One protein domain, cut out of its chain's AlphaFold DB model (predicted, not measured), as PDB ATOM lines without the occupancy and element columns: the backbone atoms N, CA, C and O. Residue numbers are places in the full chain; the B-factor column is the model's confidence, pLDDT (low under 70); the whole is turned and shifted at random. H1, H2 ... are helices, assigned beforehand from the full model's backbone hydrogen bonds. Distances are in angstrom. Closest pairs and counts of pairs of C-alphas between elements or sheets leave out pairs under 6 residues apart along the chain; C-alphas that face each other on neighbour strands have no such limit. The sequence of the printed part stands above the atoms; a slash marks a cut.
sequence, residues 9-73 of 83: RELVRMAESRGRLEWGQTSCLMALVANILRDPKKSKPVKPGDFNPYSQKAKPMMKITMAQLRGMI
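Overview. This is residues 9 to 73 of the 83 residues of an uncharacterized protein of bioreactor metagenome (UniProt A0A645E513). One long straight helix, H1, makes a rod; past its last residue the chain folds back and sets the short helix H2 on its side, and from there residues 58 to 73 stick out as a free arm with the small helix H3 near its tip. The other end of H1, residues 9 to 15, also sticks out. The printed part has 65 residues with three named helices, H1, H2 and H3 in that order along the chain, and no named strand; the class is all helix. It is extended, with a radius of gyration of the C-alphas of 18.7 A, and flat, spanning 51 by 45 by 13 A.

Arrangement. H1, residues 9 to 37, touches H2, residues 48 to 51, with its residues 24 to 31 alone. Their closest C-alphas are those of Ser 27 and Pro 48, 4.8 A apart. H3, residues 66 to 72, is apart from H1 and from H2. Every O i to N i+4 pair in H1 and H3 is within hydrogen-bond range; H2 is too short for such a pair, but its one O i to N i+3 pair is within range.

Along the chain. H1 has 29 residues and measures 42.0 A from C-alpha 9 at (2.415, 17.694, -41.109) to C-alpha 37 at (40.976, 14.501, -24.885). H2 measures 5.6 A. H3 measures 10.0 A and ends with C-alpha 72 at (28.806, 14.070, -70.045).

Size, cuts and confidence. The two C-alphas farthest apart are those of Ile 36 and Ala 67, 51.2 A. The link from H1 to H2 is short, with 10 residues; that from H2 to H3, residues 52 to 65, is long. The printed part has no cut. Its mean pLDDT is 91.7, and no printed residue is under 70.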
ATOM      1  N   ARG A   9       1.412  16.640 -40.900       90.38
ATOM      2  CA  ARG A   9       2.415  17.694 -41.109       90.38
ATOM      3  C   ARG A   9       2.977  18.216 -39.787       90.38
ATOM      4  O   ARG A   9       4.175  18.480 -39.702       90.38
ATOM      5  N   GLU A  10       2.130  18.395 -38.781       92.62
ATOM      6  CA  GLU A  10       2.551  18.852 -37.454       92.62
ATOM      7  C   GLU A  10       3.384  17.786 -36.756       92.62
ATOM      8  O   GLU A  10       4.462  18.099 -36.253       92.62
ATOM      9  N   LEU A  11       2.970  16.520 -36.829       92.06
ATOM     10  CA  LEU A  11       3.748  15.417 -36.269       92.06
ATOM     11  C   LEU A  11       5.140  15.293 -36.889       92.06
ATOM     12  O   LEU A  11       6.115  15.125 -36.159       92.06
ATOM     13  N   VAL A  12       5.260  15.432 -38.212       93.69
ATOM     14  CA  VAL A  12       6.569  15.427 -38.887       93.69
ATOM     15  C   VAL A  12       7.447  16.567 -38.366       93.69
ATOM     16  O   VAL A  12       8.604  16.340 -38.018       93.69
ATOM     17  N   ARG A  13       6.897  17.778 -38.225       93.88
ATOM     18  CA  ARG A  13       7.641  18.928 -37.680       93.88
ATOM     19  C   ARG A  13       8.085  18.705 -36.239       93.88
ATOM     20  O   ARG A  13       9.211  19.061 -35.893       93.88
ATOM     21  N   MET A  14       7.229  18.129 -35.399       94.69
ATOM     22  CA  MET A  14       7.575  17.805 -34.014       94.69
ATOM     23  C   MET A  14       8.686  16.752 -33.954       94.69
ATOM     24  O   MET A  14       9.654  16.938 -33.219       94.69
ATOM     25  N   ALA A  15       8.594  15.694 -34.764       93.75
ATOM     26  CA  ALA A  15       9.616  14.653 -34.844       93.75
ATOM     27  C   ALA A  15      10.970  15.211 -35.317       93.75
ATOM     28  O   ALA A  15      11.998  14.956 -34.690       93.75
ATOM     29  N   GLU A  16      10.977  16.037 -36.367       94.50
ATOM     30  CA  GLU A  16      12.192  16.706 -36.843       94.50
ATOM     31  C   GLU A  16      12.791  17.637 -35.786       94.50
ATOM     32  O   GLU A  16      14.005  17.648 -35.580       94.50
ATOM     33  N   SER A  17      11.952  18.417 -35.102       95.19
ATOM     34  CA  SER A  17      12.403  19.369 -34.079       95.19
ATOM     35  C   SER A  17      13.000  18.647 -32.877       95.19
ATOM     36  O   SER A  17      14.053  19.046 -32.379       95.19
ATOM     37  N   ARG A  18      12.372  17.546 -32.452       95.44
ATOM     38  CA  ARG A  18      12.893  16.673 -31.402       95.44
ATOM     39  C   ARG A  18      14.255  16.102 -31.784       95.44
ATOM     40  O   ARG A  18      15.195  16.232 -31.008       95.44
ATOM     41  N   GLY A  19      14.381  15.561 -32.997       95.75
ATOM     42  CA  GLY A  19      15.655  15.046 -33.495       95.75
ATOM     43  C   GLY A  19      16.753  16.112 -33.499       95.75
ATOM     44  O   GLY A  19      17.868  15.848 -33.051       95.75
ATOM     45  N   ARG A  20      16.439  17.347 -33.920       95.56
ATOM     46  CA  ARG A  20      17.384  18.479 -33.882       95.56
ATOM     47  C   ARG A  20      17.816  18.846 -32.461       95.56
ATOM     48  O   ARG A  20      18.991  19.156 -32.269       95.56
ATOM     49  N   LEU A  21      16.901  18.827 -31.490       97.00
ATOM     50  CA  LEU A  21      17.203  19.123 -30.087       97.00
ATOM     51  C   LEU A  21      18.112  18.054 -29.474       97.00
ATOM     52  O   LEU A  21      19.161  18.390 -28.928       97.00
ATOM     53  N   GLU A  22      17.722  16.783 -29.598       97.38
ATOM     54  CA  GLU A  22      18.463  15.645 -29.045       97.38
ATOM     55  C   GLU A  22      19.881  15.606 -29.625       97.38
ATOM     56  O   GLU A  22      20.866  15.668 -28.886       97.38
ATOM     57  N   TRP A  23      20.010  15.652 -30.954       97.50
ATOM     58  CA  TRP A  23      21.322  15.702 -31.598       97.50
ATOM     59  C   TRP A  23      22.097  16.986 -31.302       97.50
ATOM     60  O   TRP A  23      23.327  16.955 -31.246       97.50
ATOM     61  N   GLY A  24      21.419  18.113 -31.083       96.69
ATOM     62  CA  GLY A  24      22.045  19.353 -30.628       96.69
ATOM     63  C   GLY A  24      22.784  19.159 -29.304       96.69
ATOM     64  O   GLY A  24      23.964  19.484 -29.202       96.69
ATOM     65  N   GLN A  25      22.127  18.548 -28.319       97.56
ATOM     66  CA  GLN A  25      22.727  18.263 -27.015       97.56
ATOM     67  C   GLN A  25      23.847  17.219 -27.120       97.56
ATOM     68  O   GLN A  25      24.962  17.455 -26.647       97.56
ATOM     69  N   THR A  26      23.584  16.092 -27.787       97.94
ATOM     70  CA  THR A  26      24.552  14.994 -27.923       97.94
ATOM     71  C   THR A  26      25.823  15.442 -28.642       97.94
ATOM     72  O   THR A  26      26.928  15.139 -28.197       97.94
ATOM     73  N   SER A  27      25.691  16.219 -29.719       97.69
ATOM     74  CA  SER A  27      26.844  16.710 -30.479       97.69
ATOM     75  C   SER A  27      27.703  17.708 -29.698       97.69
ATOM     76  O   SER A  27      28.928  17.682 -29.825       97.69
ATOM     77  N   CYS A  28      27.098  18.546 -28.848       97.50
ATOM     78  CA  CYS A  28      27.839  19.421 -27.940       97.50
ATOM     79  C   CYS A  28      28.675  18.618 -26.938       97.50
ATOM     80  O   CYS A  28      29.851  18.924 -26.745       97.50
ATOM     81  N   LEU A  29      28.100  17.562 -26.350       98.06
ATOM     82  CA  LEU A  29      28.818  16.678 -25.428       98.06
ATOM     83  C   LEU A  29      29.962  15.934 -26.126       98.06
ATOM     84  O   LEU A  29      31.078  15.913 -25.613       98.06
ATOM     85  N   MET A  30      29.720  15.385 -27.319       97.69
ATOM     86  CA  MET A  30      30.757  14.717 -28.115       97.69
ATOM     87  C   MET A  30      31.918  15.662 -28.435       97.69
ATOM     88  O   MET A  30      33.077  15.304 -28.229       97.69
ATOM     89  N   ALA A  31      31.622  16.887 -28.881       97.62
ATOM     90  CA  ALA A  31      32.648  17.878 -29.177       97.62
ATOM     91  C   ALA A  31      33.421  18.310 -27.922       97.62
ATOM     92  O   ALA A  31      34.636  18.490 -27.994       97.62
ATOM     93  N   LEU A  32      32.752  18.453 -26.774       97.69
ATOM     94  CA  LEU A  32      33.407  18.756 -25.502       97.69
ATOM     95  C   LEU A  32      34.398  17.651 -25.120       97.69
ATOM     96  O   LEU A  32      35.576  17.936 -24.919       97.69
ATOM     97  N   VAL A  33      33.944  16.395 -25.085       97.81
ATOM     98  CA  VAL A  33      34.779  15.237 -24.727       97.81
ATOM     99  C   VAL A  33      35.958  15.099 -25.691       97.81
ATOM    100  O   VAL A  33      37.103  14.988 -25.255       97.81
ATOM    101  N   ALA A  34      35.705  15.179 -26.999       96.94
ATOM    102  CA  ALA A  34      36.749  15.088 -28.012       96.94
ATOM    103  C   ALA A  34      37.795  16.203 -27.869       96.94
ATOM    104  O   ALA A  34      38.989  15.945 -27.995       96.94
ATOM    105  N   ASN A  35      37.373  17.435 -27.570       96.62
ATOM    106  CA  ASN A  35      38.295  18.554 -27.394       96.62
ATOM    107  C   ASN A  35      39.073  18.506 -26.076       96.62
ATOM    108  O   ASN A  35      40.203  18.985 -26.058       96.62
ATOM    109  N   ILE A  36      38.504  17.943 -25.005       97.06
ATOM    110  CA  ILE A  36      39.219  17.719 -23.740       97.06
ATOM    111  C   ILE A  36      40.330  16.682 -23.937       97.06
ATOM    112  O   ILE A  36      41.437  16.866 -23.443       97.06
ATOM    113  N   LEU A  37      40.042  15.609 -24.675       96.12
ATOM    114  CA  LEU A  37      40.976  14.501 -24.885       96.12
ATOM    115  C   LEU A  37      41.988  14.746 -26.019       96.12
ATOM    116  O   LEU A  37      42.900  13.939 -26.202       96.12
ATOM    117  N   ARG A  38      41.845  15.822 -26.808       95.00
ATOM    118  CA  ARG A  38      42.742  16.075 -27.946       95.00
ATOM    119  C   ARG A  38      44.104  16.601 -27.494       95.00
ATOM    120  O   ARG A  38      44.203  17.436 -26.601       95.00
ATOM    121  N   ASP A  39      45.141  16.231 -28.240       94.62
ATOM    122  CA  ASP A  39      46.431  16.919 -28.188       94.62
ATOM    123  C   ASP A  39      46.373  18.191 -29.060       94.62
ATOM    124  O   ASP A  39      46.236  18.089 -30.288       94.62
ATOM    125  N   PRO A  40      46.505  19.396 -28.473       92.25
ATOM    126  CA  PRO A  40      46.380  20.643 -29.214       92.25
ATOM    127  C   PRO A  40      47.472  20.867 -30.263       92.25
ATOM    128  O   PRO A  40      47.270  21.694 -31.151       92.25
ATOM    129  N   LYS A  41      48.597  20.145 -30.193       93.19
ATOM    130  CA  LYS A  41      49.682  20.229 -31.181       93.19
ATOM    131  C   LYS A  41      49.441  19.335 -32.396       93.19
ATOM    132  O   LYS A  41      49.991  19.608 -33.460       93.19
ATOM    133  N   LYS A  42      48.643  18.273 -32.248       92.88
ATOM    134  CA  LYS A  42      48.446  17.248 -33.288       92.88
ATOM    135  C   LYS A  42      47.142  17.402 -34.055       92.88
ATOM    136  O   LYS A  42      47.095  17.053 -35.230       92.88
ATOM    137  N   SER A  43      46.085  17.903 -33.420       92.00
ATOM    138  CA  SER A  43      44.775  18.014 -34.065       92.00
ATOM    139  C   SER A  43      44.101  19.351 -33.799       92.00
ATOM    140  O   SER A  43      44.273  19.984 -32.757       92.00
ATOM    141  N   LYS A  44      43.305  19.796 -34.776       94.25
ATOM    142  CA  LYS A  44      42.481  21.002 -34.657       94.25
ATOM    143  C   LYS A  44      41.292  20.743 -33.717       94.25
ATOM    144  O   LYS A  44      40.850  19.598 -33.624       94.25
ATOM    145  N   PRO A  45      40.758  21.779 -33.044       95.19
ATOM    146  CA  PRO A  45      39.518  21.644 -32.292       95.19
ATOM    147  C   PRO A  45      38.368  21.227 -33.207       95.19
ATOM    148  O   PRO A  45      38.230  21.759 -34.313       95.19
ATOM    149  N   VAL A  46      37.530  20.319 -32.720       96.19
ATOM    150  CA  VAL A  46      36.309  19.873 -33.401       96.19
ATOM    151  C   VAL A  46      35.107  20.685 -32.926       96.19
ATOM    152  O   VAL A  46      35.089  21.195 -31.803       96.19
ATOM    153  N   LYS A  47      34.093  20.834 -33.776       95.88
ATOM    154  CA  LYS A  47      32.865  21.580 -33.477       95.88
ATOM    155  C   LYS A  47      31.688  20.616 -33.308       95.88
ATOM    156  O   LYS A  47      31.686  19.556 -33.927       95.88
ATOM    157  N   PRO A  48      30.625  20.992 -32.570       96.56
ATOM    158  CA  PRO A  48      29.411  20.171 -32.488       96.56
ATOM    159  C   PRO A  48      28.827  19.829 -33.869       96.56
ATOM    160  O   PRO A  48      28.378  18.712 -34.110       96.56
ATOM    161  N   GLY A  49      28.911  20.766 -34.820       95.12
ATOM    162  CA  GLY A  49      28.445  20.562 -36.193       95.12
ATOM    163  C   GLY A  49      29.169  19.453 -36.968       95.12
ATOM    164  O   GLY A  49      28.604  18.968 -37.942       95.12
ATOM    165  N   ASP A  50      30.359  19.026 -36.533       93.69
ATOM    166  CA  ASP A  50      31.084  17.907 -37.152       93.69
ATOM    167  C   ASP A  50      30.444  16.550 -36.800       93.69
ATOM    168  O   ASP A  50      30.578  15.589 -37.552       93.69
ATOM    169  N   PHE A  51      29.710  16.479 -35.682       94.56
ATOM    170  CA  PHE A  51      29.016  15.273 -35.219       94.56
ATOM    171  C   PHE A  51      27.509  15.295 -35.508       94.56
ATOM    172  O   PHE A  51      26.888  14.241 -35.598       94.56
ATOM    173  N   ASN A  52      26.899  16.479 -35.626       95.69
ATOM    174  CA  ASN A  52      25.448  16.628 -35.745       95.69
ATOM    175  C   ASN A  52      24.951  16.411 -37.196       95.69
ATOM    176  O   ASN A  52      25.227  17.254 -38.058       95.69
ATOM    177  N   PRO A  53      24.128  15.377 -37.478       92.94
ATOM    178  CA  PRO A  53      23.595  15.122 -38.821       92.94
ATOM    179  C   PRO A  53      22.762  16.282 -39.382       92.94
ATOM    180  O   PRO A  53      22.802  16.559 -40.579       92.94
ATOM    181  N   TYR A  54      22.056  17.019 -38.521       92.19
ATOM    182  CA  TYR A  54      21.230  18.162 -38.914       92.19
ATOM    183  C   TYR A  54      22.039  19.428 -39.226       92.19
ATOM    184  O   TYR A  54      21.468  20.408 -39.705       92.19
ATOM    185  N   SER A  55      23.346  19.427 -38.940       91.62
ATOM    186  CA  SER A  55      24.265  20.539 -39.225       91.62
ATOM    187  C   SER A  55      25.014  20.378 -40.549       91.62
ATOM    188  O   SER A  55      25.791  21.262 -40.922       91.62
ATOM    189  N   GLN A  56      24.787  19.277 -41.278       83.62
ATOM    190  CA  GLN A  56      25.375  19.074 -42.596       83.62
ATOM    191  C   GLN A  56      24.897  20.176 -43.539       83.62
ATOM    192  O   GLN A  56      23.731  20.247 -43.927       83.62
ATOM    193  N   LYS A  57      25.819  21.067 -43.910       76.94
ATOM    194  CA  LYS A  57      25.552  22.062 -44.946       76.94
ATOM    195  C   LYS A  57      25.331  21.322 -46.260       76.94
ATOM    196  O   LYS A  57      26.078  20.394 -46.574       76.94
ATOM    197  N   ALA A  58      24.336  21.758 -47.032       75.88
ATOM    198  CA  ALA A  58      24.165  21.278 -48.394       75.88
ATOM    199  C   ALA A  58      25.508  21.419 -49.121       75.88
ATOM    200  O   ALA A  58      26.091  22.509 -49.153       75.88
ATOM    201  N   LYS A  59      26.029  20.302 -49.644       77.62
ATOM    202  CA  LYS A  59      27.252  20.333 -50.447       77.62
ATOM    203  C   LYS A  59      27.017  21.328 -51.585       77.62
ATOM    204  O   LYS A  59      25.924  21.306 -52.157       77.62
ATOM    205  N   PRO A  60      27.985  22.202 -51.905       79.31
ATOM    206  CA  PRO A  60      27.826  23.125 -53.014       79.31
ATOM    207  C   PRO A  60      27.539  22.300 -54.269       79.31
ATOM    208  O   PRO A  60      28.392  21.553 -54.743       79.31
ATOM    209  N   MET A  61      26.304  22.377 -54.764       78.19
ATOM    210  CA  MET A  61      25.958  21.743 -56.025       78.19
ATOM    211  C   MET A  61      26.664  22.528 -57.119       78.19
ATOM    212  O   MET A  61      26.423  23.728 -57.287       78.19
ATOM    213  N   MET A  62      27.550  21.853 -57.848       80.88
ATOM    214  CA  MET A  62      28.144  22.421 -59.046       80.88
ATOM    215  C   MET A  62      27.014  22.699 -60.038       80.88
ATOM    216  O   MET A  62      26.367  21.779 -60.539       80.88
ATOM    217  N   LYS A  63      26.744  23.981 -60.289       84.44
ATOM    218  CA  LYS A  63      25.784  24.389 -61.311       84.44
ATOM    219  C   LYS A  63      26.429  24.141 -62.670       84.44
ATOM    220  O   LYS A  63      27.370  24.839 -63.036       84.44
ATOM    221  N   ILE A  64      25.937  23.141 -63.389       87.75
ATOM    222  CA  ILE A  64      26.327  22.853 -64.769       87.75
ATOM    223  C   ILE A  64      25.226  23.302 -65.724       87.75
ATOM    224  O   ILE A  64      24.038  23.241 -65.407       87.75
ATOM    225  N   THR A  65      25.625  23.765 -66.903       89.31
ATOM    226  CA  THR A  65      24.676  24.077 -67.976       89.31
ATOM    227  C   THR A  65      24.178  22.794 -68.640       89.31
ATOM    228  O   THR A  65      24.882  21.784 -68.692       89.31
ATOM    229  N   MET A  66      22.973  22.835 -69.217       85.88
ATOM    230  CA  MET A  66      22.408  21.690 -69.946       85.88
ATOM    231  C   MET A  66      23.295  21.232 -71.112       85.88
ATOM    232  O   MET A  66      23.316  20.046 -71.429       85.88
ATOM    233  N   ALA A  67      24.049  22.145 -71.731       85.56
ATOM    234  CA  ALA A  67      25.015  21.807 -72.773       85.56
ATOM    235  C   ALA A  67      26.165  20.937 -72.232       85.56
ATOM    236  O   ALA A  67      26.508  19.927 -72.841       85.56
ATOM    237  N   GLN A  68      26.708  21.282 -71.060       84.38
ATOM    238  CA  GLN A  68      27.756  20.496 -70.397       84.38
ATOM    239  C   GLN A  68      27.236  19.126 -69.957       84.38
ATOM    240  O   GLN A  68      27.914  18.125 -70.168       84.38
ATOM    241  N   LEU A  69      26.015  19.064 -69.416       84.19
ATOM    242  CA  LEU A  69      25.396  17.799 -69.020       84.19
ATOM    243  C   LEU A  69      25.210  16.858 -70.221       84.19
ATOM    244  O   LEU A  69      25.536  15.680 -70.122       84.19
ATOM    245  N   ARG A  70      24.747  17.374 -71.370       83.75
ATOM    246  CA  ARG A  70      24.614  16.574 -72.603       83.75
ATOM    247  C   ARG A  70      25.948  15.995 -73.073       83.75
ATOM    248  O   ARG A  70      25.958  14.881 -73.569       83.75
ATOM    249  N   GLY A  71      27.054  16.720 -72.897       84.75
ATOM    250  CA  GLY A  71      28.390  16.221 -73.237       84.75
ATOM    251  C   GLY A  71      28.929  15.145 -72.284       84.75
ATOM    252  O   GLY A  71      29.830  14.405 -72.664       84.75
ATOM    253  N   MET A  72      28.394  15.053 -71.060       81.12
ATOM    254  CA  MET A  72      28.806  14.070 -70.045       81.12
ATOM    255  C   MET A  72      28.004  12.765 -70.100       81.12
ATOM    256  O   MET A  72      28.473  11.747 -69.596       81.12
ATOM    257  N   ILE A  73      26.802  12.784 -70.680       81.50
ATOM    258  CA  ILE A  73      25.972  11.589 -70.836       81.50
ATOM    259  C   ILE A  73      26.453  10.846 -72.092       81.50
ATOM    260  O   ILE A  73      26.399  11.419 -73.181       81.50
TER     261      ILE A  73